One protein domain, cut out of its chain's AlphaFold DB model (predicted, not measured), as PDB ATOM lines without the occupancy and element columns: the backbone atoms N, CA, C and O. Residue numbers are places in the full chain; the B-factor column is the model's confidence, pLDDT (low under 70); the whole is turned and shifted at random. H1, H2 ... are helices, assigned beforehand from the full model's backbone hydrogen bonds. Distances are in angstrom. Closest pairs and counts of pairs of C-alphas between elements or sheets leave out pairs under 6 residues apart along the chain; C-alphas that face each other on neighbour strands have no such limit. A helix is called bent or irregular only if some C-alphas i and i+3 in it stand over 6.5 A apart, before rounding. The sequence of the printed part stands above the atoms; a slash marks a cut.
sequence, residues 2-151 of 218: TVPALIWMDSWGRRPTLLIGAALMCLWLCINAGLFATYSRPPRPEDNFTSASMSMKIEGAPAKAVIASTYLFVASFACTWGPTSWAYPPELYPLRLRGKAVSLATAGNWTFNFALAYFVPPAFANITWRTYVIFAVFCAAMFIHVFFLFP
ATOM      1  N   THR A   2     208.245 251.547 177.986       57.50
ATOM      2  CA  THR A   2     208.693 252.953 178.100       57.50
ATOM      3  C   THR A   2     209.470 253.273 179.383       57.50
ATOM      4  O   THR A   2     210.242 254.224 179.402       57.50
ATOM      5  N   VAL A   3     209.323 252.473 180.446       65.88
ATOM      6  CA  VAL A   3     209.983 252.718 181.746       65.88
ATOM      7  C   VAL A   3     211.519 252.701 181.654       65.88
ATOM      8  O   VAL A   3     212.134 253.640 182.154       65.88
ATOM      9  N   PRO A   4     212.171 251.736 180.968       63.06
ATOM     10  CA  PRO A   4     213.623 251.785 180.793       63.06
ATOM     11  C   PRO A   4     214.067 252.995 179.966       63.06
ATOM     12  O   PRO A   4     215.086 253.601 180.270       63.06
ATOM     13  N   ALA A   5     213.276 253.387 178.965       60.22
ATOM     14  CA  ALA A   5     213.548 254.564 178.147       60.22
ATOM     15  C   ALA A   5     213.619 255.829 179.007       60.22
ATOM     16  O   ALA A   5     214.581 256.576 178.920       60.22
ATOM     17  N   LEU A   6     212.636 256.033 179.886       63.88
ATOM     18  CA  LEU A   6     212.578 257.210 180.754       63.88
ATOM     19  C   LEU A   6     213.733 257.251 181.762       63.88
ATOM     20  O   LEU A   6     214.271 258.318 182.024       63.88
ATOM     21  N   ILE A   7     214.147 256.097 182.293       67.19
ATOM     22  CA  ILE A   7     215.237 256.025 183.278       67.19
ATOM     23  C   ILE A   7     216.611 256.205 182.614       67.19
ATOM     24  O   ILE A   7     217.491 256.863 183.170       67.19
ATOM     25  N   TRP A   8     216.824 255.622 181.429       63.78
ATOM     26  CA  TRP A   8     218.140 255.608 180.785       63.78
ATOM     27  C   TRP A   8     218.364 256.725 179.759       63.78
ATOM     28  O   TRP A   8     219.522 257.052 179.492       63.78
ATOM     29  N   MET A   9     217.321 257.362 179.225       62.47
ATOM     30  CA  MET A   9     217.465 258.412 178.204       62.47
ATOM     31  C   MET A   9     218.315 259.594 178.676       62.47
ATOM     32  O   MET A   9     219.183 260.062 177.936       62.47
ATOM     33  N   ASP A  10     218.151 260.023 179.929       63.50
ATOM     34  CA  ASP A  10     218.958 261.115 180.487       63.50
ATOM     35  C   ASP A  10     220.427 260.733 180.696       63.50
ATOM     36  O   ASP A  10     221.308 261.595 180.764       63.50
ATOM     37  N   SER A  11     220.721 259.431 180.746       67.25
ATOM     38  CA  SER A  11     222.079 258.936 180.934       67.25
ATOM     39  C   SER A  11     222.885 258.815 179.644       67.25
ATOM     40  O   SER A  11     224.097 259.020 179.685       67.25
ATOM     41  N   TRP A  12     222.241 258.499 178.518       68.19
ATOM     42  CA  TRP A  12     222.923 258.206 177.250       68.19
ATOM     43  C   TRP A  12     223.068 259.436 176.350       68.19
ATOM     44  O   TRP A  12     224.015 259.510 175.574       68.19
ATOM     45  N   GLY A  13     222.200 260.435 176.506       75.00
ATOM     46  CA  GLY A  13     222.149 261.598 175.619       75.00
ATOM     47  C   GLY A  13     221.121 261.425 174.502       75.00
ATOM     48  O   GLY A  13     220.666 260.313 174.217       75.00
ATOM     49  N   ARG A  14     220.709 262.532 173.878       84.19
ATOM     50  CA  ARG A  14     219.629 262.536 172.880       84.19
ATOM     51  C   ARG A  14     220.132 262.020 171.530       84.19
ATOM     52  O   ARG A  14     219.467 261.198 170.899       84.19
ATOM     53  N   ARG A  15     221.336 262.414 171.109       84.38
ATOM     54  CA  ARG A  15     221.898 262.061 169.795       84.38
ATOM     55  C   ARG A  15     222.192 260.561 169.621       84.38
ATOM     56  O   ARG A  15     221.711 259.996 168.636       84.38
ATOM     57  N   PRO A  16     222.929 259.874 170.519       84.69
ATOM     58  CA  PRO A  16     223.200 258.445 170.350       84.69
ATOM     59  C   PRO A  16     221.919 257.610 170.439       84.69
ATOM     60  O   PRO A  16     221.781 256.635 169.705       84.69
ATOM     61  N   THR A  17     220.950 258.029 171.257       87.69
ATOM     62  CA  THR A  17     219.637 257.379 171.365       87.69
ATOM     63  C   THR A  17     218.891 257.402 170.028       87.69
ATOM     64  O   THR A  17     218.409 256.362 169.573       87.69
ATOM     65  N   LEU A  18     218.855 258.552 169.345       88.62
ATOM     66  CA  LEU A  18     218.220 258.682 168.029       88.62
ATOM     67  C   LEU A  18     218.962 257.897 166.937       88.62
ATOM     68  O   LEU A  18     218.315 257.236 166.122       88.62
ATOM     69  N   LEU A  19     220.301 257.909 166.937       90.19
ATOM     70  CA  LEU A  19     221.111 257.166 165.961       90.19
ATOM     71  C   LEU A  19     220.956 255.647 166.115       90.19
ATOM     72  O   LEU A  19     220.668 254.959 165.137       90.19
ATOM     73  N   ILE A  20     221.097 255.125 167.339       90.88
ATOM     74  CA  ILE A  20     220.926 253.693 167.630       90.88
ATOM     75  C   ILE A  20     219.492 253.271 167.306       90.88
ATOM     76  O   ILE A  20     219.284 252.254 166.646       90.88
ATOM     77  N   GLY A  21     218.508 254.080 167.700       90.25
ATOM     78  CA  GLY A  21     217.106 253.836 167.385       90.25
ATOM     79  C   GLY A  21     216.847 253.740 165.884       90.25
ATOM     80  O   GLY A  21     216.227 252.782 165.428       90.25
ATOM     81  N   ALA A  22     217.361 254.696 165.106       92.62
ATOM     82  CA  ALA A  22     217.190 254.722 163.655       92.62
ATOM     83  C   ALA A  22     217.852 253.513 162.977       92.62
ATOM     84  O   ALA A  22     217.242 252.888 162.109       92.62
ATOM     85  N   ALA A  23     219.061 253.143 163.412       94.12
ATOM     86  CA  ALA A  23     219.778 251.981 162.895       94.12
ATOM     87  C   ALA A  23     219.052 250.662 163.210       94.12
ATOM     88  O   ALA A  23     218.861 249.842 162.312       94.12
ATOM     89  N   LEU A  24     218.593 250.474 164.453       93.88
ATOM     90  CA  LEU A  24     217.850 249.277 164.860       93.88
ATOM     91  C   LEU A  24     216.516 249.163 164.117       93.88
ATOM     92  O   LEU A  24     216.203 248.110 163.574       93.88
ATOM     93  N   MET A  25     215.747 250.249 164.034       94.12
ATOM     94  CA  MET A  25     214.484 250.261 163.290       94.12
ATOM     95  C   MET A  25     214.687 249.943 161.805       94.12
ATOM     96  O   MET A  25     213.937 249.141 161.248       94.12
ATOM     97  N   CYS A  26     215.724 250.514 161.181       95.56
ATOM     98  CA  CYS A  26     216.097 250.203 159.803       95.56
ATOM     99  C   CYS A  26     216.431 248.712 159.638       95.56
ATOM    100  O   CYS A  26     215.890 248.056 158.750       95.56
ATOM    101  N   LEU A  27     217.245 248.150 160.538       95.94
ATOM    102  CA  LEU A  27     217.613 246.734 160.530       95.94
ATOM    103  C   LEU A  27     216.379 245.819 160.589       95.94
ATOM    104  O   LEU A  27     216.246 244.922 159.757       95.94
ATOM    105  N   TRP A  28     215.459 246.058 161.528       95.75
ATOM    106  CA  TRP A  28     214.256 245.230 161.677       95.75
ATOM    107  C   TRP A  28     213.323 245.325 160.463       95.75
ATOM    108  O   TRP A  28     212.753 244.314 160.046       95.75
ATOM    109  N   LEU A  29     213.205 246.506 159.846       94.38
ATOM    110  CA  LEU A  29     212.431 246.681 158.613       94.38
ATOM    111  C   LEU A  29     213.088 246.004 157.408       94.38
ATOM    112  O   LEU A  29     212.378 245.397 156.608       94.38
ATOM    113  N   CYS A  30     214.417 246.040 157.296       94.94
ATOM    114  CA  CYS A  30     215.158 245.305 156.270       94.94
ATOM    115  C   CYS A  30     214.983 243.788 156.418       94.94
ATOM    116  O   CYS A  30     214.773 243.100 155.421       94.94
ATOM    117  N   ILE A  31     215.011 243.266 157.651       94.31
ATOM    118  CA  ILE A  31     214.755 241.844 157.932       94.31
ATOM    119  C   ILE A  31     213.329 241.469 157.522       94.31
ATOM    120  O   ILE A  31     213.141 240.491 156.801       94.31
ATOM    121  N   ASN A  32     212.330 242.267 157.912       93.44
ATOM    122  CA  ASN A  32     210.944 242.045 157.498       93.44
ATOM    123  C   ASN A  32     210.801 242.075 155.969       93.44
ATOM    124  O   ASN A  32     210.219 241.156 155.395       93.44
ATOM    125  N   ALA A  33     211.374 243.081 155.302       93.12
ATOM    126  CA  ALA A  33     211.351 243.194 153.847       93.12
ATOM    127  C   ALA A  33     211.984 241.970 153.168       93.12
ATOM    128  O   ALA A  33     211.390 241.425 152.242       93.12
ATOM    129  N   GLY A  34     213.143 241.509 153.651       92.69
ATOM    130  CA  GLY A  34     213.832 240.331 153.124       92.69
ATOM    131  C   GLY A  34     213.027 239.044 153.308       92.69
ATOM    132  O   GLY A  34     212.840 238.302 152.348       92.69
ATOM    133  N   LEU A  35     212.484 238.812 154.507       92.31
ATOM    134  CA  LEU A  35     211.675 237.624 154.799       92.31
ATOM    135  C   LEU A  35     210.390 237.582 153.969       92.31
ATOM    136  O   LEU A  35     210.032 236.528 153.444       92.31
ATOM    137  N   PHE A  36     209.706 238.717 153.816       90.75
ATOM    138  CA  PHE A  36     208.542 238.786 152.944       90.75
ATOM    139  C   PHE A  36     208.931 238.658 151.465       90.75
ATOM    140  O   PHE A  36     208.228 237.980 150.724       90.75
ATOM    141  N   ALA A  37     210.057 239.212 151.018       89.75
ATOM    142  CA  ALA A  37     210.495 239.066 149.630       89.75
ATOM    143  C   ALA A  37     210.779 237.604 149.243       89.75
ATOM    144  O   ALA A  37     210.497 237.212 148.113       89.75
ATOM    145  N   THR A  38     211.317 236.794 150.163       90.12
ATOM    146  CA  THR A  38     211.708 235.404 149.871       90.12
ATOM    147  C   THR A  38     210.619 234.378 150.168       90.12
ATOM    148  O   THR A  38     210.525 233.381 149.460       90.12
ATOM    149  N   TYR A  39     209.817 234.588 151.218       88.44
ATOM    150  CA  TYR A  39     208.871 233.579 151.716       88.44
ATOM    151  C   TYR A  39     207.399 233.978 151.584       88.44
ATOM    152  O   TYR A  39     206.531 233.159 151.895       88.44
ATOM    153  N   SER A  40     207.081 235.211 151.165       85.31
ATOM    154  CA  SER A  40     205.678 235.589 150.971       85.31
ATOM    155  C   SER A  40     205.098 234.959 149.713       85.31
ATOM    156  O   SER A  40     205.758 234.832 148.682       85.31
ATOM    157  N   ARG A  41     203.821 234.588 149.803       81.75
ATOM    158  CA  ARG A  41     203.017 234.157 148.660       81.75
ATOM    159  C   ARG A  41     201.802 235.071 148.482       81.75
ATOM    160  O   ARG A  41     201.292 235.587 149.485       81.75
ATOM    161  N   PRO A  42     201.330 235.260 147.235       78.19
ATOM    162  CA  PRO A  42     200.100 235.992 146.977       78.19
ATOM    163  C   PRO A  42     198.891 235.265 147.590       78.19
ATOM    164  O   PRO A  42     198.945 234.045 147.813       78.19
ATOM    165  N   PRO A  43     197.811 236.009 147.871       72.88
ATOM    166  CA  PRO A  43     196.612 235.472 148.486       72.88
ATOM    167  C   PRO A  43     195.949 234.450 147.560       72.88
ATOM    168  O   PRO A  43     195.765 234.714 146.371       72.88
ATOM    169  N   ARG A  44     195.605 233.270 148.091       73.81
ATOM    170  CA  ARG A  44     194.832 232.252 147.364       73.81
ATOM    171  C   ARG A  44     193.350 232.328 147.751       73.81
ATOM    172  O   ARG A  44     193.054 232.797 148.846       73.81
ATOM    173  N   PRO A  45     192.421 231.831 146.912       67.50
ATOM    174  CA  PRO A  45     190.985 231.829 147.225       67.50
ATOM    175  C   PRO A  45     190.626 231.088 148.525       67.50
ATOM    176  O   PRO A  45     189.597 231.367 149.128       67.50
ATOM    177  N   GLU A  46     191.476 230.152 148.953       69.94
ATOM    178  CA  GLU A  46     191.358 229.385 150.201       69.94
ATOM    179  C   GLU A  46     191.819 230.136 151.466       69.94
ATOM    180  O   GLU A  46     191.621 229.655 152.581       69.94
ATOM    181  N   ASP A  47     192.455 231.300 151.323       70.25
ATOM    182  CA  ASP A  47     192.949 232.088 152.447       70.25
ATOM    183  C   ASP A  47     191.905 233.144 152.884       70.25
ATOM    184  O   ASP A  47     191.441 233.957 152.086       70.25
ATOM    185  N   ASN A  48     191.572 233.181 154.180       65.75
ATOM    186  CA  ASN A  48     190.598 234.119 154.761       65.75
ATOM    187  C   ASN A  48     191.163 235.545 154.916       65.75
ATOM    188  O   ASN A  48     191.492 235.977 156.023       65.75
ATOM    189  N   PHE A  49     191.280 236.290 153.821       66.38
ATOM    190  CA  PHE A  49     191.688 237.695 153.859       66.38
ATOM    191  C   PHE A  49     190.485 238.632 153.988       66.38
ATOM    192  O   PHE A  49     189.687 238.776 153.068       66.38
ATOM    193  N   THR A  50     190.372 239.314 155.129       64.44
ATOM    194  CA  THR A  50     189.259 240.236 155.429       64.44
ATOM    195  C   THR A  50     189.377 241.607 154.742       64.44
ATOM    196  O   THR A  50     188.392 242.333 154.663       64.44
ATOM    197  N   SER A  51     190.565 241.970 154.242       66.50
ATOM    198  CA  SER A  51     190.870 243.292 153.672       66.50
ATOM    199  C   SER A  51     191.920 243.190 152.566       66.50
ATOM    200  O   SER A  51     192.893 242.452 152.709       66.50
ATOM    201  N   ALA A  52     191.791 244.009 151.515       65.44
ATOM    202  CA  ALA A  52     192.752 244.086 150.402       65.44
ATOM    203  C   ALA A  52     194.177 244.504 150.826       65.44
ATOM    204  O   ALA A  52     195.146 244.252 150.115       65.44
ATOM    205  N   SER A  53     194.319 245.121 152.002       63.38
ATOM    206  CA  SER A  53     195.607 245.446 152.622       63.38
ATOM    207  C   SER A  53     196.354 244.221 153.167       63.38
ATOM    208  O   SER A  53     197.558 244.299 153.397       63.38
ATOM    209  N   MET A  54     195.682 243.078 153.341       68.44
ATOM    210  CA  MET A  54     196.317 241.802 153.672       68.44
ATOM    211  C   MET A  54     196.661 241.054 152.379       68.44
ATOM    212  O   MET A  54     196.055 240.053 152.023       68.44
ATOM    213  N   SER A  55     197.625 241.585 151.635       68.69
ATOM    214  CA  SER A  55     197.991 241.119 150.290       68.69
ATOM    215  C   SER A  55     199.067 240.027 150.269       68.69
ATOM    216  O   SER A  55     199.539 239.641 149.202       68.69
ATOM    217  N   MET A  56     199.510 239.544 151.432       81.19
ATOM    218  CA  MET A  56     200.610 238.587 151.552       81.19
ATOM    219  C   MET A  56     200.363 237.614 152.696       81.19
ATOM    220  O   MET A  56     199.971 238.026 153.789       81.19
ATOM    221  N   LYS A  57     200.684 236.336 152.472       82.56
ATOM    222  CA  LYS A  57     200.736 235.323 153.532       82.56
ATOM    223  C   LYS A  57     202.143 234.773 153.687       82.56
ATOM    224  O   LYS A  57     202.836 234.532 152.700       82.56
ATOM    225  N   ILE A  58     202.533 234.559 154.936       84.81
ATOM    226  CA  ILE A  58     203.774 233.904 155.342       84.81
ATOM    227  C   ILE A  58     203.429 232.871 156.417       84.81
ATOM    228  O   ILE A  58     202.624 233.142 157.306       84.81
ATOM    229  N   GLU A  59     204.000 231.674 156.322       85.38
ATOM    230  CA  GLU A  59     203.697 230.554 157.219       85.38
ATOM    231  C   GLU A  59     204.991 229.921 157.755       85.38
ATOM    232  O   GLU A  59     206.078 230.119 157.209       85.38
ATOM    233  N   GLY A  60     204.885 229.163 158.850       88.50
ATOM    234  CA  GLY A  60     206.005 228.413 159.423       88.50
ATOM    235  C   GLY A  60     207.010 229.260 160.216       88.50
ATOM    236  O   GLY A  60     206.657 230.232 160.885       88.50
ATOM    237  N   ALA A  61     208.282 228.851 160.189       89.75
ATOM    238  CA  ALA A  61     209.361 229.521 160.923       89.75
ATOM    239  C   ALA A  61     209.608 230.987 160.486       89.75
ATOM    240  O   ALA A  61     209.765 231.830 161.375       89.75
ATOM    241  N   PRO A  62     209.566 231.346 159.183       88.94
ATOM    242  CA  PRO A  62     209.722 232.735 158.739       88.94
ATOM    243  C   PRO A  62     208.662 233.688 159.309       88.94
ATOM    244  O   PRO A  62     208.979 234.821 159.664       88.94
ATOM    245  N   ALA A  63     207.419 233.222 159.485       88.94
ATOM    246  CA  ALA A  63     206.346 234.025 160.075       88.94
ATOM    247  C   ALA A  63     206.654 234.417 161.530       88.94
ATOM    248  O   ALA A  63     206.457 235.566 161.927       88.94
ATOM    249  N   LYS A  64     207.210 233.488 162.320       91.44
ATOM    250  CA  LYS A  64     207.636 233.764 163.702       91.44
ATOM    251  C   LYS A  64     208.750 234.811 163.749       91.44
ATOM    252  O   LYS A  64     208.723 235.686 164.611       91.44
ATOM    253  N   ALA A  65     209.697 234.745 162.811       92.50
ATOM    254  CA  ALA A  65     210.786 235.712 162.709       92.50
ATOM    255  C   ALA A  65     210.286 237.122 162.344       92.50
ATOM    256  O   ALA A  65     210.742 238.096 162.944       92.50
ATOM    257  N   VAL A  66     209.309 237.239 161.438       92.50
ATOM    258  CA  VAL A  66     208.650 238.520 161.117       92.50
ATOM    259  C   VAL A  66     207.935 239.100 162.338       92.50
ATOM    260  O   VAL A  66     208.073 240.288 162.639       92.50
ATOM    261  N   ILE A  67     207.192 238.269 163.074       92.00
ATOM    262  CA  ILE A  67     206.490 238.703 164.289       92.00
ATOM    263  C   ILE A  67     207.501 239.215 165.322       92.00
ATOM    264  O   ILE A  67     207.369 240.340 165.803       92.00
ATOM    265  N   ALA A  68     208.550 238.440 165.612       94.06
ATOM    266  CA  ALA A  68     209.598 238.834 166.551       94.06
ATOM    267  C   ALA A  68     210.289 240.144 166.131       94.06
ATOM    268  O   ALA A  68     210.407 241.062 166.939       94.06
ATOM    269  N   SER A  69     210.668 240.266 164.856       93.69
ATOM    270  CA  SER A  69     211.306 241.472 164.308       93.69
ATOM    271  C   SER A  69     210.391 242.696 164.400       93.69
ATOM    272  O   SER A  69     210.850 243.790 164.713       93.69
ATOM    273  N   THR A  70     209.081 242.519 164.212       93.44
ATOM    274  CA  THR A  70     208.091 243.600 164.350       93.44
ATOM    275  C   THR A  70     207.953 244.065 165.800       93.44
ATOM    276  O   THR A  70     207.915 245.268 166.061       93.44
ATOM    277  N   TYR A  71     207.957 243.149 166.773       93.69
ATOM    278  CA  TYR A  71     207.983 243.533 168.189       93.69
ATOM    279  C   TYR A  71     209.290 244.228 168.578       93.69
ATOM    280  O   TYR A  71     209.257 245.208 169.322       93.69
ATOM    281  N   LEU A  72     210.431 243.775 168.052       92.69
ATOM    282  CA  LEU A  72     211.729 244.415 168.281       92.69
ATOM    283  C   LEU A  72     211.812 245.805 167.639       92.69
ATOM    284  O   LEU A  72     212.390 246.713 168.238       92.69
ATOM    285  N   PHE A  73     211.180 246.007 166.482       93.19
ATOM    286  CA  PHE A  73     211.000 247.328 165.882       93.19
ATOM    287  C   PHE A  73     210.238 248.262 166.829       93.19
ATOM    288  O   PHE A  73     210.731 249.342 167.155       93.19
ATOM    289  N   VAL A  74     209.079 247.824 167.339       90.94
ATOM    290  CA  VAL A  74     208.262 248.621 168.270       90.94
ATOM    291  C   VAL A  74     209.011 248.892 169.575       90.94
ATOM    292  O   VAL A  74     208.976 250.014 170.076       90.94
ATOM    293  N   ALA A  75     209.721 247.901 170.117       89.50
ATOM    294  CA  ALA A  75     210.532 248.071 171.319       89.50
ATOM    295  C   ALA A  75     211.664 249.086 171.098       89.50
ATOM    296  O   ALA A  75     211.868 249.968 171.931       89.50
ATOM    297  N   SER A  76     212.350 249.015 169.952       90.44
ATOM    298  CA  SER A  76     213.406 249.965 169.585       90.44
ATOM    299  C   SER A  76     212.846 251.383 169.475       90.44
ATOM    300  O   SER A  76     213.405 252.300 170.075       90.44
ATOM    301  N   PHE A  77     211.709 251.566 168.792       89.31
ATOM    302  CA  PHE A  77     211.027 252.859 168.684       89.31
ATOM    303  C   PHE A  77     210.613 253.404 170.056       89.31
ATOM    304  O   PHE A  77     210.948 254.536 170.397       89.31
ATOM    305  N   ALA A  78     209.933 252.589 170.867       86.69
ATOM    306  CA  ALA A  78     209.419 252.993 172.173       86.69
ATOM    307  C   ALA A  78     210.529 253.384 173.161       86.69
ATOM    308  O   ALA A  78     210.298 254.222 174.032       86.69
ATOM    309  N   CYS A  79     211.718 252.790 173.029       83.81
ATOM    310  CA  CYS A  79     212.867 253.102 173.876       83.81
ATOM    311  C   CYS A  79     213.694 254.299 173.396       83.81
ATOM    312  O   CYS A  79     214.458 254.853 174.184       83.81
ATOM    313  N   THR A  80     213.575 254.684 172.125       86.88
ATOM    314  CA  THR A  80     214.433 255.705 171.515       86.88
ATOM    315  C   THR A  80     213.603 256.876 171.000       86.88
ATOM    316  O   THR A  80     213.350 257.836 171.723       86.88
ATOM    317  N   TRP A  81     213.121 256.774 169.767       86.88
ATOM    318  CA  TRP A  81     212.422 257.833 169.056       86.88
ATOM    319  C   TRP A  81     211.120 258.255 169.721       86.88
ATOM    320  O   TRP A  81     210.838 259.444 169.720       86.88
ATOM    321  N   GLY A  82     210.370 257.333 170.329       86.94
ATOM    322  CA  GLY A  82     209.082 257.630 170.953       86.94
ATOM    323  C   GLY A  82     209.164 258.766 171.981       86.94
ATOM    324  O   GLY A  82     208.526 259.793 171.782       86.94
ATOM    325  N   PRO A  83     209.938 258.629 173.070       85.31
ATOM    326  CA  PRO A  83     210.076 259.699 174.054       85.31
ATOM    327  C   PRO A  83     210.989 260.845 173.584       85.31
ATOM    328  O   PRO A  83     210.678 262.011 173.831       85.31
ATOM    329  N   THR A  84     212.078 260.559 172.856       85.50
ATOM    330  CA  THR A  84     213.019 261.613 172.439       85.50
ATOM    331  C   THR A  84     212.403 262.576 171.421       85.50
ATOM    332  O   THR A  84     212.701 263.767 171.476       85.50
ATOM    333  N   SER A  85     211.498 262.129 170.540       87.75
ATOM    334  CA  SER A  85     210.866 263.010 169.544       87.75
ATOM    335  C   SER A  85     210.001 264.107 170.161       87.75
ATOM    336  O   SER A  85     209.811 265.144 169.533       87.75
ATOM    337  N   TRP A  86     209.474 263.890 171.369       87.31
ATOM    338  CA  TRP A  86     208.678 264.887 172.088       87.31
ATOM    339  C   TRP A  86     209.532 265.777 172.991       87.31
ATOM    340  O   TRP A  86     209.218 266.954 173.156       87.31
ATOM    341  N   ALA A  87     210.624 265.240 173.541       85.25
ATOM    342  CA  ALA A  87     211.539 265.989 174.400       85.25
ATOM    343  C   ALA A  87     212.489 266.909 173.612       85.25
ATOM    344  O   ALA A  87     212.807 268.002 174.066       85.25
ATOM    345  N   TYR A  88     212.918 266.505 172.415       86.62
ATOM    346  CA  TYR A  88     213.955 267.216 171.663       86.62
ATOM    347  C   TYR A  88     213.515 268.576 171.074       86.62
ATOM    348  O   TYR A  88     214.258 269.547 171.217       86.62
ATOM    349  N   PRO A  89     212.317 268.732 170.464       87.38
ATOM    350  CA  PRO A  89     211.881 270.025 169.937       87.38
ATOM    351  C   PRO A  89     211.892 271.169 170.966       87.38
ATOM    352  O   PRO A  89     212.455 272.216 170.658       87.38
ATOM    353  N   PRO A  90     211.330 271.038 172.186       86.44
ATOM    354  CA  PRO A  90     211.376 272.133 173.151       86.44
ATOM    355  C   PRO A  90     212.794 272.449 173.654       86.44
ATOM    356  O   PRO A  90     213.029 273.593 174.042       86.44
ATOM    357  N   GLU A  91     213.730 271.493 173.626       85.69
ATOM    358  CA  GLU A  91     215.137 271.715 173.999       85.69
ATOM    359  C   GLU A  91     215.883 272.588 172.977       85.69
ATOM    360  O   GLU A  91     216.734 273.381 173.366       85.69
ATOM    361  N   LEU A  92     215.533 272.494 171.690       83.56
ATOM    362  CA  LEU A  92     216.183 273.238 170.602       83.56
ATOM    363  C   LEU A  92     215.842 274.731 170.581       83.56
ATOM    364  O   LEU A  92     216.668 275.554 170.191       83.56
ATOM    365  N   TYR A  93     214.606 275.086 170.938       83.75
ATOM    366  CA  TYR A  93     214.114 276.449 170.757       83.75
ATOM    367  C   TYR A  93     214.241 277.293 172.033       83.75
ATOM    368  O   TYR A  93     213.874 276.834 173.128       83.75
ATOM    369  N   PRO A  94     214.653 278.572 171.901       83.38
ATOM    370  CA  PRO A  94     214.690 279.504 173.020       83.38
ATOM    371  C   PRO A  94     213.276 279.761 173.553       83.38
ATOM    372  O   PRO A  94     212.294 279.737 172.803       83.38
ATOM    373  N   LEU A  95     213.175 280.067 174.852       84.50
ATOM    374  CA  LEU A  95     211.903 280.213 175.581       84.50
ATOM    375  C   LEU A  95     210.876 281.100 174.858       84.50
ATOM    376  O   LEU A  95     209.698 280.758 174.796       84.50
ATOM    377  N   ARG A  96     211.329 282.201 174.243       85.00
ATOM    378  CA  ARG A  96     210.470 283.174 173.545       85.00
ATOM    379  C   ARG A  96     209.762 282.614 172.303       85.00
ATOM    380  O   ARG A  96     208.676 283.079 171.971       85.00
ATOM    381  N   LEU A  97     210.369 281.655 171.600       86.12
ATOM    382  CA  LEU A  97     209.846 281.096 170.341       86.12
ATOM    383  C   LEU A  97     209.337 279.660 170.485       86.12
ATOM    384  O   LEU A  97     208.613 279.177 169.613       86.12
ATOM    385  N   ARG A  98     209.662 279.000 171.603       88.50
ATOM    386  CA  ARG A  98     209.350 277.593 171.868       88.50
ATOM    387  C   ARG A  98     207.895 277.234 171.598       88.50
ATOM    388  O   ARG A  98     207.647 276.267 170.891       88.50
ATOM    389  N   GLY A  99     206.940 278.019 172.102       90.38
ATOM    390  CA  GLY A  99     205.515 277.719 171.927       90.38
ATOM    391  C   GLY A  99     205.089 277.625 170.457       90.38
ATOM    392  O   GLY A  99     204.394 276.685 170.079       90.38
ATOM    393  N   LYS A 100     205.559 278.553 169.611       91.75
ATOM    394  CA  LYS A 100     205.246 278.576 168.168       91.75
ATOM    395  C   LYS A 100     205.957 277.459 167.406       91.75
ATOM    396  O   LYS A 100     205.389 276.869 166.493       91.75
ATOM    397  N   ALA A 101     207.203 277.174 167.767       89.31
ATOM    398  CA  ALA A 101     207.982 276.142 167.097       89.31
ATOM    399  C   ALA A 101     207.477 274.728 167.433       89.31
ATOM    400  O   ALA A 101     207.321 273.891 166.545       89.31
ATOM    401  N   VAL A 102     207.150 274.476 168.704       92.31
ATOM    402  CA  VAL A 102     206.606 273.190 169.167       92.31
ATOM    403  C   VAL A 102     205.200 272.948 168.611       92.31
ATOM    404  O   VAL A 102     204.885 271.814 168.247       92.31
ATOM    405  N   SER A 103     204.361 273.983 168.477       93.06
ATOM    406  CA  SER A 103     203.043 273.826 167.850       93.06
ATOM    407  C   SER A 103     203.148 273.472 166.364       93.06
ATOM    408  O   SER A 103     202.437 272.575 165.914       93.06
ATOM    409  N   LEU A 104     204.078 274.085 165.621       93.56
ATOM    410  CA  LEU A 104     204.337 273.734 164.222       93.56
ATOM    411  C   LEU A 104     204.877 272.302 164.082       93.56
ATOM    412  O   LEU A 104     204.407 271.555 163.227       93.56
ATOM    413  N   ALA A 105     205.810 271.894 164.948       91.75
ATOM    414  CA  ALA A 105     206.324 270.524 164.974       91.75
ATOM    415  C   ALA A 105     205.206 269.502 165.254       91.75
ATOM    416  O   ALA A 105     205.115 268.471 164.586       91.75
ATOM    417  N   THR A 106     204.311 269.822 166.191       93.56
ATOM    418  CA  THR A 106     203.159 268.977 166.536       93.56
ATOM    419  C   THR A 106     202.157 268.909 165.381       93.56
ATOM    420  O   THR A 106     201.708 267.823 165.023       93.56
ATOM    421  N   ALA A 107     201.842 270.037 164.740       94.94
ATOM    422  CA  ALA A 107     200.974 270.069 163.562       94.94
ATOM    423  C   ALA A 107     201.558 269.247 162.400       94.94
ATOM    424  O   ALA A 107     200.838 268.478 161.759       94.94
ATOM    425  N   GLY A 108     202.872 269.345 162.170       93.81
ATOM    426  CA  GLY A 108     203.590 268.514 161.206       93.81
ATOM    427  C   GLY A 108     203.463 267.024 161.526       93.81
ATOM    428  O   GLY A 108     203.106 266.242 160.648       93.81
ATOM    429  N   ASN A 109     203.661 266.630 162.790       93.94
ATOM    430  CA  ASN A 109     203.499 265.241 163.231       93.94
ATOM    431  C   ASN A 109     202.101 264.685 162.909       93.94
ATOM    432  O   ASN A 109     201.989 263.616 162.308       93.94
ATOM    433  N   TRP A 110     201.039 265.422 163.239       94.38
ATOM    434  CA  TRP A 110     199.669 264.997 162.939       94.38
ATOM    435  C   TRP A 110     199.373 264.950 161.439       94.38
ATOM    436  O   TRP A 110     198.706 264.026 160.976       94.38
ATOM    437  N   THR A 111     199.926 265.888 160.668       95.50
ATOM    438  CA  THR A 111     199.791 265.905 159.203       95.50
ATOM    439  C   THR A 111     200.414 264.656 158.576       95.50
ATOM    440  O   THR A 111     199.786 263.998 157.748       95.50
ATOM    441  N   PHE A 112     201.621 264.272 159.005       92.44
ATOM    442  CA  PHE A 112     202.269 263.055 158.511       92.44
ATOM    443  C   PHE A 112     201.584 261.778 159.000       92.44
ATOM    444  O   PHE A 112     201.481 260.825 158.231       92.44
ATOM    445  N   ASN A 113     201.052 261.756 160.226       93.69
ATOM    446  CA  ASN A 113     200.231 260.637 160.697       93.69
ATOM    447  C   ASN A 113     198.982 260.444 159.823       93.69
ATOM    448  O   ASN A 113     198.674 259.316 159.441       93.69
ATOM    449  N   PHE A 114     198.302 261.532 159.448       94.06
ATOM    450  CA  PHE A 114     197.170 261.473 158.522       94.06
ATOM    451  C   PHE A 114     197.590 260.956 157.138       94.06
ATOM    452  O   PHE A 114     196.963 260.043 156.599       94.06
ATOM    453  N   ALA A 115     198.689 261.481 156.588       93.69
ATOM    454  CA  ALA A 115     199.213 261.035 155.301       93.69
ATOM    455  C   ALA A 115     199.570 259.537 155.308       93.69
ATOM    456  O   ALA A 115     199.222 258.819 154.372       93.69
ATOM    457  N   LEU A 116     200.204 259.040 156.377       91.56
ATOM    458  CA  LEU A 116     200.534 257.621 156.535       91.56
ATOM    459  C   LEU A 116     199.286 256.748 156.663       91.56
ATOM    460  O   LEU A 116     199.225 255.695 156.030       91.56
ATOM    461  N   ALA A 117     198.277 257.184 157.420       91.12
ATOM    462  CA  ALA A 117     197.019 256.451 157.547       91.12
ATOM    463  C   ALA A 117     196.321 256.260 156.188       91.12
ATOM    464  O   ALA A 117     195.735 255.205 155.946       91.12
ATOM    465  N   TYR A 118     196.430 257.241 155.287       91.12
ATOM    466  CA  TYR A 118     195.883 257.149 153.933       91.12
ATOM    467  C   TYR A 118     196.784 256.362 152.967       91.12
ATOM    468  O   TYR A 118     196.288 255.610 152.132       91.12
ATOM    469  N   PHE A 119     198.107 256.509 153.075       90.75
ATOM    470  CA  PHE A 119     199.081 255.898 152.163       90.75
ATOM    471  C   PHE A 119     199.331 254.407 152.431       90.75
ATOM    472  O   PHE A 119     199.497 253.625 151.496       90.75
ATOM    473  N   VAL A 120     199.372 253.990 153.698       90.62
ATOM    474  CA  VAL A 120     199.808 252.639 154.086       90.62
ATOM    475  C   VAL A 120     198.883 251.530 153.561       90.62
ATOM    476  O   VAL A 120     199.403 250.574 152.977       90.62
ATOM    477  N   PRO A 121     197.544 251.610 153.701       89.25
ATOM    478  CA  PRO A 121     196.657 250.567 153.185       89.25
ATOM    479  C   PRO A 121     196.780 250.319 151.667       89.25
ATOM    480  O   PRO A 121     196.967 249.159 151.284       89.25
ATOM    481  N   PRO A 122     196.731 251.343 150.784       89.50
ATOM    482  CA  PRO A 122     196.912 251.129 149.351       89.50
ATOM    483  C   PRO A 122     198.348 250.736 148.990       89.50
ATOM    484  O   PRO A 122     198.529 249.989 148.029       89.50
ATOM    485  N   ALA A 123     199.367 251.168 149.743       88.50
ATOM    486  CA  ALA A 123     200.734 250.695 149.530       88.50
ATOM    487  C   ALA A 123     200.821 249.173 149.724       88.50
ATOM    488  O   ALA A 123     201.267 248.460 148.825       88.50
ATOM    489  N   PHE A 124     200.286 248.637 150.824       87.44
ATOM    490  CA  PHE A 124     200.262 247.188 151.018       87.44
ATOM    491  C   PHE A 124     199.436 246.457 149.955       87.44
ATOM    492  O   PHE A 124     199.864 245.397 149.502       87.44
ATOM    493  N   ALA A 125     198.317 247.018 149.491       86.19
ATOM    494  CA  ALA A 125     197.511 246.399 148.438       86.19
ATOM    495  C   ALA A 125     198.239 246.321 147.078       86.19
ATOM    496  O   ALA A 125     198.138 245.310 146.391       86.19
ATOM    497  N   ASN A 126     198.990 247.363 146.696       86.56
ATOM    498  CA  ASN A 126     199.593 247.466 145.359       86.56
ATOM    499  C   ASN A 126     201.044 246.970 145.289       86.56
ATOM    500  O   ASN A 126     201.430 246.309 144.328       86.56
ATOM    501  N   ILE A 127     201.869 247.317 146.282       87.88
ATOM    502  CA  ILE A 127     203.321 247.063 146.268       87.88
ATOM    503  C   ILE A 127     203.770 246.064 147.343       87.88
ATOM    504  O   ILE A 127     204.960 245.751 147.426       87.88
ATOM    505  N   THR A 128     202.826 245.558 148.142       88.12
ATOM    506  CA  THR A 128     203.002 244.432 149.067       88.12
ATOM    507  C   THR A 128     204.224 244.610 149.985       88.12
ATOM    508  O   THR A 128     204.262 245.555 150.780       88.12
ATOM    509  N   TRP A 129     205.238 243.745 149.889       87.31
ATOM    510  CA  TRP A 129     206.418 243.729 150.758       87.31
ATOM    511  C   TRP A 129     207.356 244.909 150.512       87.31
ATOM    512  O   TRP A 129     208.099 245.308 151.409       87.31
ATOM    513  N   ARG A 130     207.300 245.516 149.320       90.38
ATOM    514  CA  ARG A 130     208.139 246.671 148.965       90.38
ATOM    515  C   ARG A 130     207.817 247.888 149.834       90.38
ATOM    516  O   ARG A 130     208.674 248.746 150.013       90.38
ATOM    517  N   THR A 131     206.631 247.925 150.447       91.31
ATOM    518  CA  THR A 131     206.259 248.921 151.461       91.31
ATOM    519  C   THR A 131     207.260 248.953 152.622       91.31
ATOM    520  O   THR A 131     207.654 250.029 153.066       91.31
ATOM    521  N   TYR A 132     207.756 247.791 153.071       91.75
ATOM    522  CA  TYR A 132     208.772 247.723 154.129       91.75
ATOM    523  C   TYR A 132     210.119 248.305 153.686       91.75
ATOM    524  O   TYR A 132     210.798 248.935 154.493       91.75
ATOM    525  N   VAL A 133     210.484 248.159 152.405       93.44
ATOM    526  CA  VAL A 133     211.707 248.760 151.840       93.44
ATOM    527  C   VAL A 133     211.610 250.282 151.845       93.44
ATOM    528  O   VAL A 133     212.559 250.949 152.244       93.44
ATOM    529  N   ILE A 134     210.456 250.840 151.465       93.81
ATOM    530  CA  ILE A 134     210.223 252.291 151.506       93.81
ATOM    531  C   ILE A 134     210.436 252.818 152.930       93.81
ATOM    532  O   ILE A 134     211.176 253.781 153.128       93.81
ATOM    533  N   PHE A 135     209.857 252.156 153.936       93.25
ATOM    534  CA  PHE A 135     210.055 252.556 155.330       93.25
ATOM    535  C   PHE A 135     211.494 252.371 155.817       93.25
ATOM    536  O   PHE A 135     211.995 253.232 156.536       93.25
ATOM    537  N   ALA A 136     212.190 251.318 155.387       93.38
ATOM    538  CA  ALA A 136     213.605 251.138 155.700       93.38
ATOM    539  C   ALA A 136     214.466 252.276 155.125       93.38
ATOM    540  O   ALA A 136     215.329 252.809 155.822       93.38
ATOM    541  N   VAL A 137     214.186 252.719 153.892       94.94
ATOM    542  CA  VAL A 137     214.856 253.877 153.278       94.94
ATOM    543  C   VAL A 137     214.576 255.153 154.069       94.94
ATOM    544  O   VAL A 137     215.508 255.910 154.335       94.94
ATOM    545  N   PHE A 138     213.337 255.379 154.517       94.12
ATOM    546  CA  PHE A 138     213.031 256.512 155.396       94.12
ATOM    547  C   PHE A 138     213.778 256.431 156.735       94.12
ATOM    548  O   PHE A 138     214.301 257.446 157.189       94.12
ATOM    549  N   CYS A 139     213.914 255.246 157.340       94.06
ATOM    550  CA  CYS A 139     214.726 255.069 158.548       94.06
ATOM    551  C   CYS A 139     216.221 255.336 158.300       94.06
ATOM    552  O   CYS A 139     216.883 255.930 159.151       94.06
ATOM    553  N   ALA A 140     216.757 254.951 157.139       93.62
ATOM    554  CA  ALA A 140     218.136 255.256 156.757       93.62
ATOM    555  C   ALA A 140     218.343 256.760 156.507       93.62
ATOM    556  O   ALA A 140     219.302 257.347 157.007       93.62
ATOM    557  N   ALA A 141     217.416 257.414 155.801       94.38
ATOM    558  CA  ALA A 141     217.433 258.861 155.599       94.38
ATOM    559  C   ALA A 141     217.345 259.612 156.936       94.38
ATOM    560  O   ALA A 141     218.068 260.579 157.157       94.38
ATOM    561  N   MET A 142     216.519 259.120 157.859       92.50
ATOM    562  CA  MET A 142     216.408 259.633 159.220       92.50
ATOM    563  C   MET A 142     217.720 259.476 160.002       92.50
ATOM    564  O   MET A 142     218.141 260.423 160.662       92.50
ATOM    565  N   PHE A 143     218.413 258.337 159.890       92.19
ATOM    566  CA  PHE A 143     219.741 258.155 160.487       92.19
ATOM    567  C   PHE A 143     220.743 259.193 159.961       92.19
ATOM    568  O   PHE A 143     221.425 259.851 160.746       92.19
ATOM    569  N   ILE A 144     220.793 259.380 158.639       91.81
ATOM    570  CA  ILE A 144     221.670 260.362 157.984       91.81
ATOM    571  C   ILE A 144     221.330 261.781 158.455       91.81
ATOM    572  O   ILE A 144     222.221 262.552 158.811       91.81
ATOM    573  N   HIS A 145     220.043 262.117 158.510       89.31
ATOM    574  CA  HIS A 145     219.574 263.426 158.946       89.31
ATOM    575  C   HIS A 145     220.000 263.733 160.389       89.31
ATOM    576  O   HIS A 145     220.573 264.789 160.651       89.31
ATOM    577  N   VAL A 146     219.814 262.785 161.313       88.50
ATOM    578  CA  VAL A 146     220.259 262.931 162.708       88.50
ATOM    579  C   VAL A 146     221.780 263.023 162.801       88.50
ATOM    580  O   VAL A 146     222.310 263.814 163.578       88.50
ATOM    581  N   PHE A 147     222.509 262.250 161.998       85.19
ATOM    582  CA  PHE A 147     223.968 262.250 162.040       85.19
ATOM    583  C   PHE A 147     224.564 263.634 161.736       85.19
ATOM    584  O   PHE A 147     225.509 264.045 162.421       85.19
ATOM    585  N   PHE A 148     223.994 264.343 160.756       83.69
ATOM    586  CA  PHE A 148     224.497 265.634 160.282       83.69
ATOM    587  C   PHE A 148     223.855 266.855 160.957       83.69
ATOM    588  O   PHE A 148     224.563 267.838 161.171       83.69
ATOM    589  N   LEU A 149     222.556 266.820 161.282       83.00
ATOM    590  CA  LEU A 149     221.810 268.016 161.701       83.00
ATOM    591  C   LEU A 149     221.436 268.054 163.187       83.00
ATOM    592  O   LEU A 149     221.045 269.116 163.655       83.00
ATOM    593  N   PHE A 150     221.511 266.944 163.929       81.56
ATOM    594  CA  PHE A 150     220.999 266.903 165.305       81.56
ATOM    595  C   PHE A 150     222.141 267.037 166.315       81.56
ATOM    596  O   PHE A 150     222.830 266.045 166.587       81.56
ATOM    597  N   PRO A 151     222.368 268.235 166.885       82.62
ATOM    598  CA  PRO A 151     223.342 268.384 167.947       82.62
ATOM    599  C   PRO A 151     222.861 267.745 169.257       82.62
ATOM    600  O   PRO A 151     221.667 267.564 169.500       82.62
TER     601      PRO A 151
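Overview. This is residues 2 to 151 of the 218 residues of the protein "MFS domain-containing protein" of Magnaporthe oryzae (strain P131) (UniProt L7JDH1). This is a long, open rod of helices: H2 packs between H3 and H6, and H5, the longest helix, runs along another side, touching H4 toward one end and H6 toward the other. Residues 110 to 119 of H5 stand free between these contacts; the short H1 lies aslant by the join of H3 and H4, and the long loop of residues 40 to 60 lies at the opposite end of the rod. The printed part has 150 residues with six named helices, H1 to H6 in chain order, and no named strand; the class is all helix. It is only just loose, close to compact, with a radius of gyration of the C-alphas of 18.0 A, and its C-alphas span 61 by 29 by 28 A.

Arrangement. H5, residues 95 to 127, is the longest helix and has a kink of 37 degrees near residue 121. With its residues 98 to 105 alone it touches residues 89 to 90 of H4, residues 81 to 92; the closest C-alphas are those of Pro 90 and Arg 98, 6.0 A apart. This pair is a helical hairpin, at a shallow tilt of 31 degrees, opposite ways. H5 and H6, residues 130 to 149, form another helical hairpin, at a shallow tilt of 23 degrees. They only just touch, with 3 pairs of C-alphas within 8 A, the closest being those of Ala 123 and Thr 131 at 6.1 A. H6 touches H2, residues 14 to 39, opposite ways at a shallow tilt of 18 degrees, with the C-alphas of Cys 26 and Ala 136 closest at 4.9 A. H2 touches H3, residues 61 to 79, in a helical hairpin at a shallow tilt of 16 degrees, opposite ways; the C-alphas of Met 25 and Phe 73 are closest at 5.2 A. H2 touches H4 with residues 14 to 22 alone, closest at the C-alphas of Leu 18 and Trp 81, 5.9 A apart, at a shallow tilt of 34 degrees, only just short of steep. H2, H4, H5 and H6 form an up-and-down bundle, in which each runs against the one before it in the chain. H3 and H4 meet only through their link. H1, residues 2 to 12, touches H3 only at their ends, closest at the C-alphas of Ala 5 and Cys 79, 4.6 A apart. H5 is apart from H1, H2 and H3. In H2, H3 and H6 every O i to N i+4 pair is within hydrogen-bond range; the counts are 5 of 7 in H1, 4 of 8 in H4 and 25 of 29 in H5.

Along the chain. H5 is 45.1 A long, from C-alpha 95 at (211.903, 280.213, 175.581) to C-alpha 127 at (203.321, 247.063, 146.268). It is irregular, with C-alphas 96 and 99 7.5 A apart. H2 measures 37.4 A, H6 28.4 A and H3 27.1 A; H4 and H1 are shorter, at 15.9 A and 15.2 A. H1 begins at C-alpha 2, (208.693, 252.953, 178.100), and is only just irregular, with C-alphas 7 and 10 6.9 A apart. H6 ends at C-alpha 149, (221.810, 268.016, 161.701).

Size, cuts and confidence. The C-alphas of Glu 46 and Arg 96 are the two farthest apart, at 61.7 A. The printed part, residues 2 to 151, has no cut. The link from H2 to H3 is long, with 21 residues; the other links are tight. The mean pLDDT of the printed part is 85.9, and it is under 70 in residues 2 to 12, 45 to 46 and 48 to 55.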